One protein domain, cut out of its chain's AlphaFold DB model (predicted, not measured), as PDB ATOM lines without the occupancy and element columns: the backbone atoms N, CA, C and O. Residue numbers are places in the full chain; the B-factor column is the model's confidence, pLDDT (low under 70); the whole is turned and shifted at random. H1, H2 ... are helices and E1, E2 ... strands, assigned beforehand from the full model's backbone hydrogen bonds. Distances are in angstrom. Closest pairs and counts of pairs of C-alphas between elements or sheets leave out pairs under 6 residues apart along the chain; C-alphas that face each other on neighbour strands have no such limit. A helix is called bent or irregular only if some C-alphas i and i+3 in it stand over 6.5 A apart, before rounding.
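Overview. This is residues 72 to 158 of the 179 residues of an uncharacterized protein of Cynoglossus semilaevis (UniProt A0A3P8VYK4). A small three-stranded sheet makes a wall, with H1 and H3 crossing each other on one side of it and H2 beyond H3. H4 lies past one end of the strands and H5 and H6 past the other, and these ends make the longest axis. You find 87 residues, in the order H1 E1 H2 H3 E2 H4 E3 H5 H6; the sheet, E1 - E3 - E2, is antiparallel and the class is mixed. The whole is compact, with a radius of gyration of the C-alphas of 13.7 A, but elongated, spanning 45 by 29 by 20 A.

Arrangement. Start at H1, residues 75 to 84, which touches H3, residues 111 to 117, about perpendicular at 88 degrees; the closest C-alphas, Asn 79 and Met 113, are 5.4 A apart. H2, residues 104 to 109, is close to H3 but not clearly touching, Gln 107 to Asn 114 being the closest C-alphas at 6.4 A. Look next at E1, residues 91 to 94, antiparallel to E3, residues 139 to 142, with N 92 and O 141 at 3.1 A. On the other side of E3, E2, residues 121 to 124, is antiparallel too, with N 123 and O 140 at 2.8 A. E1, H2 H3 and E2 form a split strand-helix-strand unit, two strands running the same way with E3 between them, and its crossover is right-handed. H4, residues 129 to 135, H5, residues 145 to 148, and H6, residues 153 to 156, touch no helix. Every O i to N i+4 pair is within hydrogen-bond range in H1, H2 and H3, but 1 of 3 in H4, with 2 of 4 O i to N i+3 pairs; H5 and H6 are too short for an i+4 pair.

Along the chain. Find C-alpha 75 at (11.730, 8.830, 73.250); from there H1 runs 14.6 A. E2 is 10.0 A long and H3 9.9 A. H4 is irregular, C-alphas 130 and 133 being 7.8 A apart. H6 ends at C-alpha 156, (-8.475, 9.333, 67.359).

Size, cuts and confidence. The C-alphas of Arg 130 and Ser 154, the two farthest apart, are 45.4 A apart. The printed part has no cut, and no link is long. Residues 88 to 105 are under 70 in pLDDT.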
ATOM      1  N   HIS A  72      14.203  10.050  82.524       80.69
ATOM      2  CA  HIS A  72      15.336   9.661  81.670       80.69
ATOM      3  C   HIS A  72      15.064   8.473  80.732       80.69
ATOM      4  O   HIS A  72      15.993   7.847  80.229       80.69
ATOM      5  N   CYS A  73      13.795   8.143  80.497       86.88
ATOM      6  CA  CYS A  73      13.420   7.141  79.515       86.88
ATOM      7  C   CYS A  73      13.635   7.679  78.095       86.88
ATOM      8  O   CYS A  73      13.411   8.861  77.834       86.88
ATOM      9  N   GLY A  74      14.004   6.795  77.170       88.06
ATOM     10  CA  GLY A  74      14.126   7.146  75.759       88.06
ATOM     11  C   GLY A  74      12.787   7.526  75.120       88.06
ATOM     12  O   GLY A  74      11.710   7.102  75.557       88.06
ATOM     13  N   LYS A  75      12.865   8.299  74.033       88.19
ATOM     14  CA  LYS A  75      11.730   8.830  73.250       88.19
ATOM     15  C   LYS A  75      10.679   7.769  72.889       88.19
ATOM     16  O   LYS A  75       9.478   8.004  73.029       88.19
ATOM     17  N   ALA A  76      11.113   6.575  72.490       91.25
ATOM     18  CA  ALA A  76      10.217   5.482  72.099       91.25
ATOM     19  C   ALA A  76       9.250   5.057  73.214       91.25
ATOM     20  O   ALA A  76       8.094   4.744  72.936       91.25
ATOM     21  N   LEU A  77       9.670   5.125  74.482       92.06
ATOM     22  CA  LEU A  77       8.808   4.777  75.613       92.06
ATOM     23  C   LEU A  77       7.673   5.793  75.797       92.06
ATOM     24  O   LEU A  77       6.531   5.397  76.024       92.06
ATOM     25  N   TYR A  78       7.953   7.089  75.641       90.25
ATOM     26  CA  TYR A  78       6.925   8.134  75.671       90.25
ATOM     27  C   TYR A  78       5.936   7.974  74.516       90.25
ATOM     28  O   TYR A  78       4.724   8.028  74.720       90.25
ATOM     29  N   ASN A  79       6.454   7.747  73.309       91.06
ATOM     30  CA  ASN A  79       5.641   7.585  72.111       91.06
ATOM     31  C   ASN A  79       4.728   6.356  72.192       91.06
ATOM     32  O   ASN A  79       3.548   6.464  71.871       91.06
ATOM     33  N   ASN A  80       5.230   5.225  72.694       93.44
ATOM     34  CA  ASN A  80       4.437   4.010  72.895       93.44
ATOM     35  C   ASN A  80       3.345   4.185  73.962       93.44
ATOM     36  O   ASN A  80       2.227   3.697  73.776       93.44
ATOM     37  N   ILE A  81       3.629   4.920  75.046       91.62
ATOM     38  CA  ILE A  81       2.614   5.236  76.058       91.62
ATOM     39  C   ILE A  81       1.522   6.107  75.441       91.62
ATOM     40  O   ILE A  81       0.343   5.797  75.605       91.62
ATOM     41  N   LEU A  82       1.900   7.155  74.704       89.62
ATOM     42  CA  LEU A  82       0.955   8.027  74.001       89.62
ATOM     43  C   LEU A  82       0.117   7.253  72.987       89.62
ATOM     44  O   LEU A  82      -1.097   7.416  72.976       89.62
ATOM     45  N   TRP A  83       0.738   6.373  72.205       90.88
ATOM     46  CA  TRP A  83       0.054   5.508  71.253       90.88
ATOM     47  C   TRP A  83      -1.015   4.642  71.929       90.88
ATOM     48  O   TRP A  83      -2.190   4.708  71.562       90.88
ATOM     49  N   ASN A  84      -0.638   3.866  72.949       90.81
ATOM     50  CA  ASN A  84      -1.558   2.889  73.531       90.81
ATOM     51  C   ASN A  84      -2.617   3.526  74.448       90.81
ATOM     52  O   ASN A  84      -3.651   2.931  74.733       90.81
ATOM     53  N   ASN A  85      -2.388   4.760  74.901       88.50
ATOM     54  CA  ASN A  85      -3.266   5.465  75.838       88.50
ATOM     55  C   ASN A  85      -3.840   6.760  75.264       88.50
ATOM     56  O   ASN A  85      -4.321   7.602  76.018       88.50
ATOM     57  N   TRP A  86      -3.817   6.918  73.942       79.38
ATOM     58  CA  TRP A  86      -4.144   8.169  73.258       79.38
ATOM     59  C   TRP A  86      -5.478   8.782  73.717       79.38
ATOM     60  O   TRP A  86      -5.596   9.985  73.904       79.38
ATOM     61  N   LYS A  87      -6.479   7.943  74.001       70.12
ATOM     62  CA  LYS A  87      -7.841   8.357  74.390       70.12
ATOM     63  C   LYS A  87      -8.019   8.662  75.884       70.12
ATOM     64  O   LYS A  87      -9.127   8.992  76.303       70.12
ATOM     65  N   ILE A  88      -6.980   8.503  76.699       63.28
ATOM     66  CA  ILE A  88      -7.050   8.621  78.158       63.28
ATOM     67  C   ILE A  88      -6.282   9.867  78.587       63.28
ATOM     68  O   ILE A  88      -5.167  10.116  78.142       63.28
ATOM     69  N   ILE A  89      -6.877  10.654  79.486       58.34
ATOM     70  CA  ILE A  89      -6.185  11.778  80.121       58.34
ATOM     71  C   ILE A  89      -5.038  11.203  80.952       58.34
ATOM     72  O   ILE A  89      -5.265  10.541  81.967       58.34
ATOM     73  N   MET A  90      -3.812  11.455  80.508       64.94
ATOM     74  CA  MET A  90      -2.601  10.996  81.174       64.94
ATOM     75  C   MET A  90      -1.882  12.141  81.870       64.94
ATOM     76  O   MET A  90      -1.867  13.276  81.392       64.94
ATOM     77  N   LEU A  91      -1.265  11.807  82.999       59.81
ATOM     78  CA  LEU A  91      -0.236  12.622  83.617       59.81
ATOM     79  C   LEU A  91       1.091  11.901  83.415       59.81
ATOM     80  O   LEU A  91       1.255  10.783  83.911       59.81
ATOM     81  N   THR A  92       2.026  12.539  82.723       68.25
ATOM     82  CA  THR A  92       3.371  11.988  82.542       68.25
ATOM     83  C   THR A  92       4.377  12.871  83.265       68.25
ATOM     84  O   THR A  92       4.371  14.086  83.091       68.25
ATOM     85  N   PHE A  93       5.240  12.271  84.081       65.44
ATOM     86  CA  PHE A  93       6.423  12.942  84.616       65.44
ATOM     87  C   PHE A  93       7.616  12.632  83.726       65.44
ATOM     88  O   PHE A  93       7.929  11.459  83.501       65.44
ATOM     89  N   GLY A  94       8.255  13.680  83.217       66.50
ATOM     90  CA  GLY A  94       9.292  13.539  82.211       66.50
ATOM     91  C   GLY A  94       9.638  14.850  81.524       66.50
ATOM     92  O   GLY A  94       9.322  15.925  82.028       66.50
ATOM     93  N   GLN A  95      10.272  14.735  80.361       66.94
ATOM     94  CA  GLN A  95      10.782  15.867  79.596       66.94
ATOM     95  C   GLN A  95      10.388  15.696  78.121       66.94
ATOM     96  O   GLN A  95      11.140  15.151  77.317       66.94
ATOM     97  N   LEU A  96       9.158  16.071  77.757       66.62
ATOM     98  CA  LEU A  96       8.649  15.849  76.396       66.62
ATOM     99  C   LEU A  96       9.145  16.932  75.426       66.62
ATOM    100  O   LEU A  96       9.508  16.621  74.292       66.62
ATOM    101  N   SER A  97       9.203  18.192  75.866       63.44
ATOM    102  CA  SER A  97       9.585  19.335  75.029       63.44
ATOM    103  C   SER A  97      11.028  19.299  74.517       63.44
ATOM    104  O   SER A  97      11.256  19.618  73.351       63.44
ATOM    105  N   THR A  98      12.003  18.881  75.325       59.75
ATOM    106  CA  THR A  98      13.413  18.807  74.885       59.75
ATOM    107  C   THR A  98      13.698  17.612  73.988       59.75
ATOM    108  O   THR A  98      14.696  17.590  73.274       59.75
ATOM    109  N   ASN A  99      12.779  16.648  73.958       56.97
ATOM    110  CA  ASN A  99      12.814  15.544  73.019       56.97
ATOM    111  C   ASN A  99      12.357  15.947  71.606       56.97
ATOM    112  O   ASN A  99      12.442  15.117  70.697       56.97
ATOM    113  N   ARG A 100      11.932  17.205  71.389       61.69
ATOM    114  CA  ARG A 100      11.668  17.751  70.052       61.69
ATOM    115  C   ARG A 100      12.949  17.785  69.228       61.69
ATOM    116  O   ARG A 100      13.823  18.617  69.446       61.69
ATOM    117  N   SER A 101      12.997  16.928  68.220       59.94
ATOM    118  CA  SER A 101      13.897  17.090  67.085       59.94
ATOM    119  C   SER A 101      13.072  17.636  65.921       59.94
ATOM    120  O   SER A 101      11.988  17.130  65.638       59.94
ATOM    121  N   PHE A 102      13.561  18.678  65.244       59.97
ATOM    122  CA  PHE A 102      12.906  19.225  64.044       59.97
ATOM    123  C   PHE A 102      13.140  18.361  62.791       59.97
ATOM    124  O   PHE A 102      12.711  18.722  61.694       59.97
ATOM    125  N   ASP A 103      13.811  17.222  62.950       69.31
ATOM    126  CA  ASP A 103      14.186  16.338  61.858       69.31
ATOM    127  C   ASP A 103      12.992  15.520  61.358       69.31
ATOM    128  O   ASP A 103      12.136  15.071  62.125       69.31
ATOM    129  N   ARG A 104      12.942  15.300  60.040       69.06
ATOM    130  CA  ARG A 104      11.863  14.535  59.389       69.06
ATOM    131  C   ARG A 104      11.744  13.113  59.938       69.06
ATOM    132  O   ARG A 104      10.636  12.610  60.065       69.06
ATOM    133  N   GLU A 105      12.868  12.501  60.298       69.62
ATOM    134  CA  GLU A 105      12.929  11.166  60.906       69.62
ATOM    135  C   GLU A 105      12.146  11.118  62.225       69.62
ATOM    136  O   GLU A 105      11.367  10.193  62.452       69.62
ATOM    137  N   PHE A 106      12.248  12.174  63.045       72.50
ATOM    138  CA  PHE A 106      11.471  12.281  64.277       72.50
ATOM    139  C   PHE A 106       9.969  12.377  63.994       72.50
ATOM    140  O   PHE A 106       9.170  11.734  64.666       72.50
ATOM    141  N   GLN A 107       9.568  13.144  62.980       74.12
ATOM    142  CA  GLN A 107       8.153  13.294  62.631       74.12
ATOM    143  C   GLN A 107       7.520  11.982  62.148       74.12
ATOM    144  O   GLN A 107       6.353  11.732  62.453       74.12
ATOM    145  N   CYS A 108       8.279  11.151  61.427       78.94
ATOM    146  CA  CYS A 108       7.820   9.845  60.960       78.94
ATOM    147  C   CYS A 108       7.658   8.854  62.120       78.94
ATOM    148  O   CYS A 108       6.571   8.317  62.320       78.94
ATOM    149  N   ASP A 109       8.715   8.651  62.907       86.94
ATOM    150  CA  ASP A 109       8.767   7.559  63.885       86.94
ATOM    151  C   ASP A 109       8.125   7.925  65.240       86.94
ATOM    152  O   ASP A 109       7.656   7.060  65.982       86.94
ATOM    153  N   TYR A 110       8.049   9.219  65.563       88.12
ATOM    154  CA  TYR A 110       7.533   9.740  66.832       88.12
ATOM    155  C   TYR A 110       6.262  10.584  66.657       88.12
ATOM    156  O   TYR A 110       6.050  11.594  67.336       88.12
ATOM    157  N   SER A 111       5.388  10.159  65.741       86.44
ATOM    158  CA  SER A 111       4.171  10.884  65.356       86.44
ATOM    159  C   SER A 111       3.218  11.189  66.525       86.44
ATOM    160  O   SER A 111       2.618  12.266  66.546       86.44
ATOM    161  N   TYR A 112       3.101  10.304  67.524       88.06
ATOM    162  CA  TYR A 112       2.251  10.533  68.701       88.06
ATOM    163  C   TYR A 112       2.842  11.574  69.640       88.06
ATOM    164  O   TYR A 112       2.108  12.423  70.139       88.06
ATOM    165  N   MET A 113       4.162  11.562  69.848       86.88
ATOM    166  CA  MET A 113       4.822  12.648  70.574       86.88
ATOM    167  C   MET A 113       4.680  13.974  69.838       86.88
ATOM    168  O   MET A 113       4.349  14.970  70.473       86.88
ATOM    169  N   ASN A 114       4.876  13.996  68.517       85.44
ATOM    170  CA  ASN A 114       4.743  15.219  67.729       85.44
ATOM    171  C   ASN A 114       3.330  15.821  67.841       85.44
ATOM    172  O   ASN A 114       3.190  17.013  68.084       85.44
ATOM    173  N   GLN A 115       2.285  14.990  67.770       86.00
ATOM    174  CA  GLN A 115       0.903  15.436  67.984       86.00
ATOM    175  C   GLN A 115       0.639  15.864  69.434       86.00
ATOM    176  O   GLN A 115      -0.003  16.882  69.675       86.00
ATOM    177  N   ALA A 116       1.132  15.098  70.413       86.94
ATOM    178  CA  ALA A 116       0.978  15.395  71.836       86.94
ATOM    179  C   ALA A 116       1.569  16.761  72.195       86.94
ATOM    180  O   ALA A 116       0.981  17.512  72.966       86.94
ATOM    181  N   LEU A 117       2.712  17.085  71.602       85.94
ATOM    182  CA  LEU A 117       3.444  18.323  71.801       85.94
ATOM    183  C   LEU A 117       2.664  19.583  71.399       85.94
ATOM    184  O   LEU A 117       2.959  20.649  71.938       85.94
ATOM    185  N   ASP A 118       1.683  19.479  70.503       85.69
ATOM    186  CA  ASP A 118       0.832  20.605  70.093       85.69
ATOM    187  C   ASP A 118      -0.334  20.863  71.062       85.69
ATOM    188  O   ASP A 118      -0.978  21.915  71.015       85.69
ATOM    189  N   VAL A 119      -0.617  19.910  71.956       88.25
ATOM    190  CA  VAL A 119      -1.791  19.948  72.842       88.25
ATOM    191  C   VAL A 119      -1.485  19.736  74.321       88.25
ATOM    192  O   VAL A 119      -2.353  19.980  75.164       88.25
ATOM    193  N   CYS A 120      -0.278  19.301  74.667       88.75
ATOM    194  CA  CYS A 120       0.122  19.130  76.052       88.75
ATOM    195  C   CYS A 120       0.414  20.476  76.722       88.75
ATOM    196  O   CYS A 120       0.885  21.425  76.094       88.75
ATOM    197  N   GLU A 121       0.197  20.531  78.028       88.81
ATOM    198  CA  GLU A 121       0.766  21.557  78.892       88.81
ATOM    199  C   GLU A 121       1.926  20.941  79.668       88.81
ATOM    200  O   GLU A 121       1.768  19.927  80.350       88.81
ATOM    201  N   GLU A 122       3.101  21.554  79.556       88.69
ATOM    202  CA  GLU A 122       4.291  21.145  80.292       88.69
ATOM    203  C   GLU A 122       4.570  22.153  81.408       88.69
ATOM    204  O   GLU A 122       4.735  23.351  81.168       88.69
ATOM    205  N   LYS A 123       4.615  21.667  82.649       89.62
ATOM    206  CA  LYS A 123       4.899  22.477  83.833       89.62
ATOM    207  C   LYS A 123       6.114  21.931  84.567       89.62
ATOM    208  O   LYS A 123       6.042  20.868  85.182       89.62
ATOM    209  N   GLN A 124       7.201  22.694  84.540       88.19
ATOM    210  CA  GLN A 124       8.436  22.372  85.252       88.19
ATOM    211  C   GLN A 124       8.195  22.243  86.761       88.19
ATOM    212  O   GLN A 124       7.464  23.036  87.369       88.19
ATOM    213  N   LEU A 125       8.797  21.218  87.359       86.81
ATOM    214  CA  LEU A 125       8.771  21.010  88.796       86.81
ATOM    215  C   LEU A 125       9.863  21.845  89.474       86.81
ATOM    216  O   LEU A 125      10.939  22.044  88.912       86.81
ATOM    217  N   PRO A 126       9.632  22.312  90.714       88.81
ATOM    218  CA  PRO A 126      10.679  22.962  91.486       88.81
ATOM    219  C   PRO A 126      11.876  22.023  91.686       88.81
ATOM    220  O   PRO A 126      11.741  20.966  92.302       88.81
ATOM    221  N   CYS A 127      13.055  22.436  91.219       86.38
ATOM    222  CA  CYS A 127      14.304  21.708  91.412       86.38
ATOM    223  C   CYS A 127      15.320  22.574  92.176       86.38
ATOM    224  O   CYS A 127      15.617  23.693  91.750       86.38
ATOM    225  N   PRO A 128      15.896  22.091  93.293       89.25
ATOM    226  CA  PRO A 128      17.027  22.755  93.933       89.25
ATOM    227  C   PRO A 128      18.221  22.880  92.975       89.25
ATOM    228  O   PRO A 128      18.559  21.922  92.285       89.25
ATOM    229  N   THR A 129      18.931  24.012  93.004       90.44
ATOM    230  CA  THR A 129      20.078  24.284  92.110       90.44
ATOM    231  C   THR A 129      21.175  23.222  92.192       90.44
ATOM    232  O   THR A 129      21.817  22.919  91.202       90.44
ATOM    233  N   ARG A 130      21.368  22.599  93.362       93.38
ATOM    234  CA  ARG A 130      22.367  21.530  93.550       93.38
ATOM    235  C   ARG A 130      22.077  20.234  92.775       93.38
ATOM    236  O   ARG A 130      22.890  19.326  92.826       93.38
ATOM    237  N   PHE A 131      20.889  20.122  92.190       86.81
ATOM    238  CA  PHE A 131      20.375  18.936  91.509       86.81
ATOM    239  C   PHE A 131      19.897  19.252  90.087       86.81
ATOM    240  O   PHE A 131      19.247  18.418  89.461       86.81
ATOM    241  N   SER A 132      20.149  20.468  89.593       85.12
ATOM    242  CA  SER A 132      19.634  20.922  88.299       85.12
ATOM    243  C   SER A 132      20.209  20.143  87.119       85.12
ATOM    244  O   SER A 132      19.568  20.061  86.085       85.12
ATOM    245  N   ASP A 133      21.394  19.563  87.275       84.25
ATOM    246  CA  ASP A 133      22.041  18.692  86.294       84.25
ATOM    247  C   ASP A 133      21.323  17.346  86.104       84.25
ATOM    248  O   ASP A 133      21.397  16.763  85.027       84.25
ATOM    249  N   VAL A 134      20.622  16.859  87.132       82.44
ATOM    250  CA  VAL A 134      19.906  15.573  87.094       82.44
ATOM    251  C   VAL A 134      18.396  15.766  86.955       82.44
ATOM    252  O   VAL A 134      17.749  15.069  86.185       82.44
ATOM    253  N   PHE A 135      17.816  16.708  87.697       83.62
ATOM    254  CA  PHE A 135      16.364  16.869  87.821       83.62
ATOM    255  C   PHE A 135      15.851  18.217  87.307       83.62
ATOM    256  O   PHE A 135      14.646  18.463  87.391       83.62
ATOM    257  N   GLY A 136      16.734  19.086  86.802       81.94
ATOM    258  CA  GLY A 136      16.399  20.464  86.421       81.94
ATOM    259  C   GLY A 136      15.325  20.576  85.348       81.94
ATOM    260  O   GLY A 136      14.606  21.570  85.327       81.94
ATOM    261  N   ASP A 137      15.169  19.527  84.547       80.62
ATOM    262  CA  ASP A 137      14.213  19.494  83.449       80.62
ATOM    263  C   ASP A 137      12.968  18.642  83.746       80.62
ATOM    264  O   ASP A 137      12.189  18.315  82.847       80.62
ATOM    265  N   THR A 138      12.780  18.231  85.004       85.69
ATOM    266  CA  THR A 138      11.639  17.393  85.380       85.69
ATOM    267  C   THR A 138      10.353  18.197  85.269       85.69
ATOM    268  O   THR A 138      10.114  19.108  86.063       85.69
ATOM    269  N   ALA A 139       9.464  17.804  84.363       87.44
ATOM    270  CA  ALA A 139       8.170  18.438  84.205       87.44
ATOM    271  C   ALA A 139       7.006  17.483  84.458       87.44
ATOM    272  O   ALA A 139       7.102  16.259  84.352       87.44
ATOM    273  N   THR A 140       5.872  18.091  84.783       88.06
ATOM    274  CA  THR A 140       4.558  17.472  84.679       88.06
ATOM    275  C   THR A 140       3.995  17.767  83.297       88.06
ATOM    276  O   THR A 140       3.915  18.932  82.911       88.06
ATOM    277  N   ILE A 141       3.579  16.731  82.581       87.94
ATOM    278  CA  ILE A 141       2.948  16.828  81.267       87.94
ATOM    279  C   ILE A 141       1.475  16.456  81.434       87.94
ATOM    280  O   ILE A 141       1.155  15.339  81.852       87.94
ATOM    281  N   THR A 142       0.586  17.397  81.129       88.38
ATOM    282  CA  THR A 142      -0.871  17.231  81.176       88.38
ATOM    283  C   THR A 142      -1.489  17.411  79.799       88.38
ATOM    284  O   THR A 142      -0.964  18.120  78.946       88.38
ATOM    285  N   PHE A 143      -2.660  16.810  79.601       87.31
ATOM    286  CA  PHE A 143      -3.447  16.929  78.373       87.31
ATOM    287  C   PHE A 143      -4.832  17.504  78.693       87.31
ATOM    288  O   PHE A 143      -5.782  16.747  78.911       87.31
ATOM    289  N   PRO A 144      -4.970  18.839  78.788       87.31
ATOM    290  CA  PRO A 144      -6.256  19.467  79.060       87.31
ATOM    291  C   PRO A 144      -7.259  19.178  77.944       87.31
ATOM    292  O   PRO A 144      -6.939  19.295  76.761       87.31
ATOM    293  N   LEU A 145      -8.509  18.891  78.313       85.06
ATOM    294  CA  LEU A 145      -9.567  18.560  77.351       85.06
ATOM    295  C   LEU A 145      -9.757  19.647  76.276       85.06
ATOM    296  O   LEU A 145      -9.952  19.325  75.109       85.06
ATOM    297  N   GLY A 146      -9.638  20.924  76.655       87.88
ATOM    298  CA  GLY A 146      -9.741  22.053  75.722       87.88
ATOM    299  C   GLY A 146      -8.594  22.150  74.708       87.88
ATOM    300  O   GLY A 146      -8.761  22.749  73.647       87.88
ATOM    301  N   ASN A 147      -7.434  21.552  74.996       88.69
ATOM    302  CA  ASN A 147      -6.359  21.432  74.013       88.69
ATOM    303  C   ASN A 147      -6.570  20.211  73.120       88.69
ATOM    304  O   ASN A 147      -6.406  20.321  71.910       88.69
ATOM    305  N   LEU A 148      -7.009  19.082  73.687       85.12
ATOM    306  CA  LEU A 148      -7.314  17.873  72.915       85.12
ATOM    307  C   LEU A 148      -8.411  18.108  71.867       85.12
ATOM    308  O   LEU A 148      -8.331  17.567  70.769       85.12
ATOM    309  N   SER A 149      -9.391  18.972  72.158       85.31
ATOM    310  CA  SER A 149     -10.441  19.351  71.201       85.31
ATOM    311  C   SER A 149      -9.937  20.125  69.977       85.31
ATOM    312  O   SER A 149     -10.711  20.349  69.051       85.31
ATOM    313  N   LYS A 150      -8.669  20.561  69.961       87.62
ATOM    314  CA  LYS A 150      -8.043  21.217  68.802       87.62
ATOM    315  C   LYS A 150      -7.574  20.205  67.750       87.62
ATOM    316  O   LYS A 150      -7.356  20.600  66.607       87.62
ATOM    317  N   LEU A 151      -7.412  18.929  68.117       84.88
ATOM    318  CA  LEU A 151      -7.003  17.880  67.182       84.88
ATOM    319  C   LEU A 151      -8.179  17.452  66.295       84.88
ATOM    320  O   LEU A 151      -9.318  17.384  66.771       84.88
ATOM    321  N   PRO A 152      -7.929  17.128  65.016       86.75
ATOM    322  CA  PRO A 152      -8.974  16.644  64.127       86.75
ATOM    323  C   PRO A 152      -9.543  15.302  64.624       86.75
ATOM    324  O   PRO A 152      -8.811  14.494  65.192       86.75
ATOM    325  N   PRO A 153     -10.831  14.988  64.378       84.38
ATOM    326  CA  PRO A 153     -11.427  13.719  64.811       84.38
ATOM    327  C   PRO A 153     -10.685  12.466  64.312       84.38
ATOM    328  O   PRO A 153     -10.647  11.456  65.013       84.38
ATOM    329  N   SER A 154     -10.056  12.548  63.135       84.75
ATOM    330  CA  SER A 154      -9.234  11.480  62.547       84.75
ATOM    331  C   SER A 154      -7.981  11.149  63.360       84.75
ATOM    332  O   SER A 154      -7.436  10.061  63.228       84.75
ATOM    333  N   THR A 155      -7.530  12.042  64.243       81.06
ATOM    334  CA  THR A 155      -6.428  11.766  65.173       81.06
ATOM    335  C   THR A 155      -6.751  10.609  66.126       81.06
ATOM    336  O   THR A 155      -5.847   9.950  66.630       81.06
ATOM    337  N   TRP A 156      -8.033  10.336  66.382       79.94
ATOM    338  CA  TRP A 156      -8.475   9.333  67.359       79.94
ATOM    339  C   TRP A 156      -8.875   7.988  66.733       79.94
ATOM    340  O   TRP A 156      -9.242   7.053  67.461       79.94
ATOM    341  N   THR A 157      -8.858   7.890  65.402       79.12
ATOM    342  CA  THR A 157      -9.272   6.699  64.650       79.12
ATOM    343  C   THR A 157      -8.078   5.793  64.380       79.12
ATOM    344  O   THR A 157      -7.076   6.266  63.863       79.12
ATOM    345  N   GLU A 158      -8.209   4.509  64.732       72.19
ATOM    346  CA  GLU A 158      -7.272   3.421  64.384       72.19
ATOM    347  C   GLU A 158      -5.778   3.766  64.563       72.19
ATOM    348  O   GLU A 158      -5.042   3.890  63.585       72.19
TER     349      GLU A 158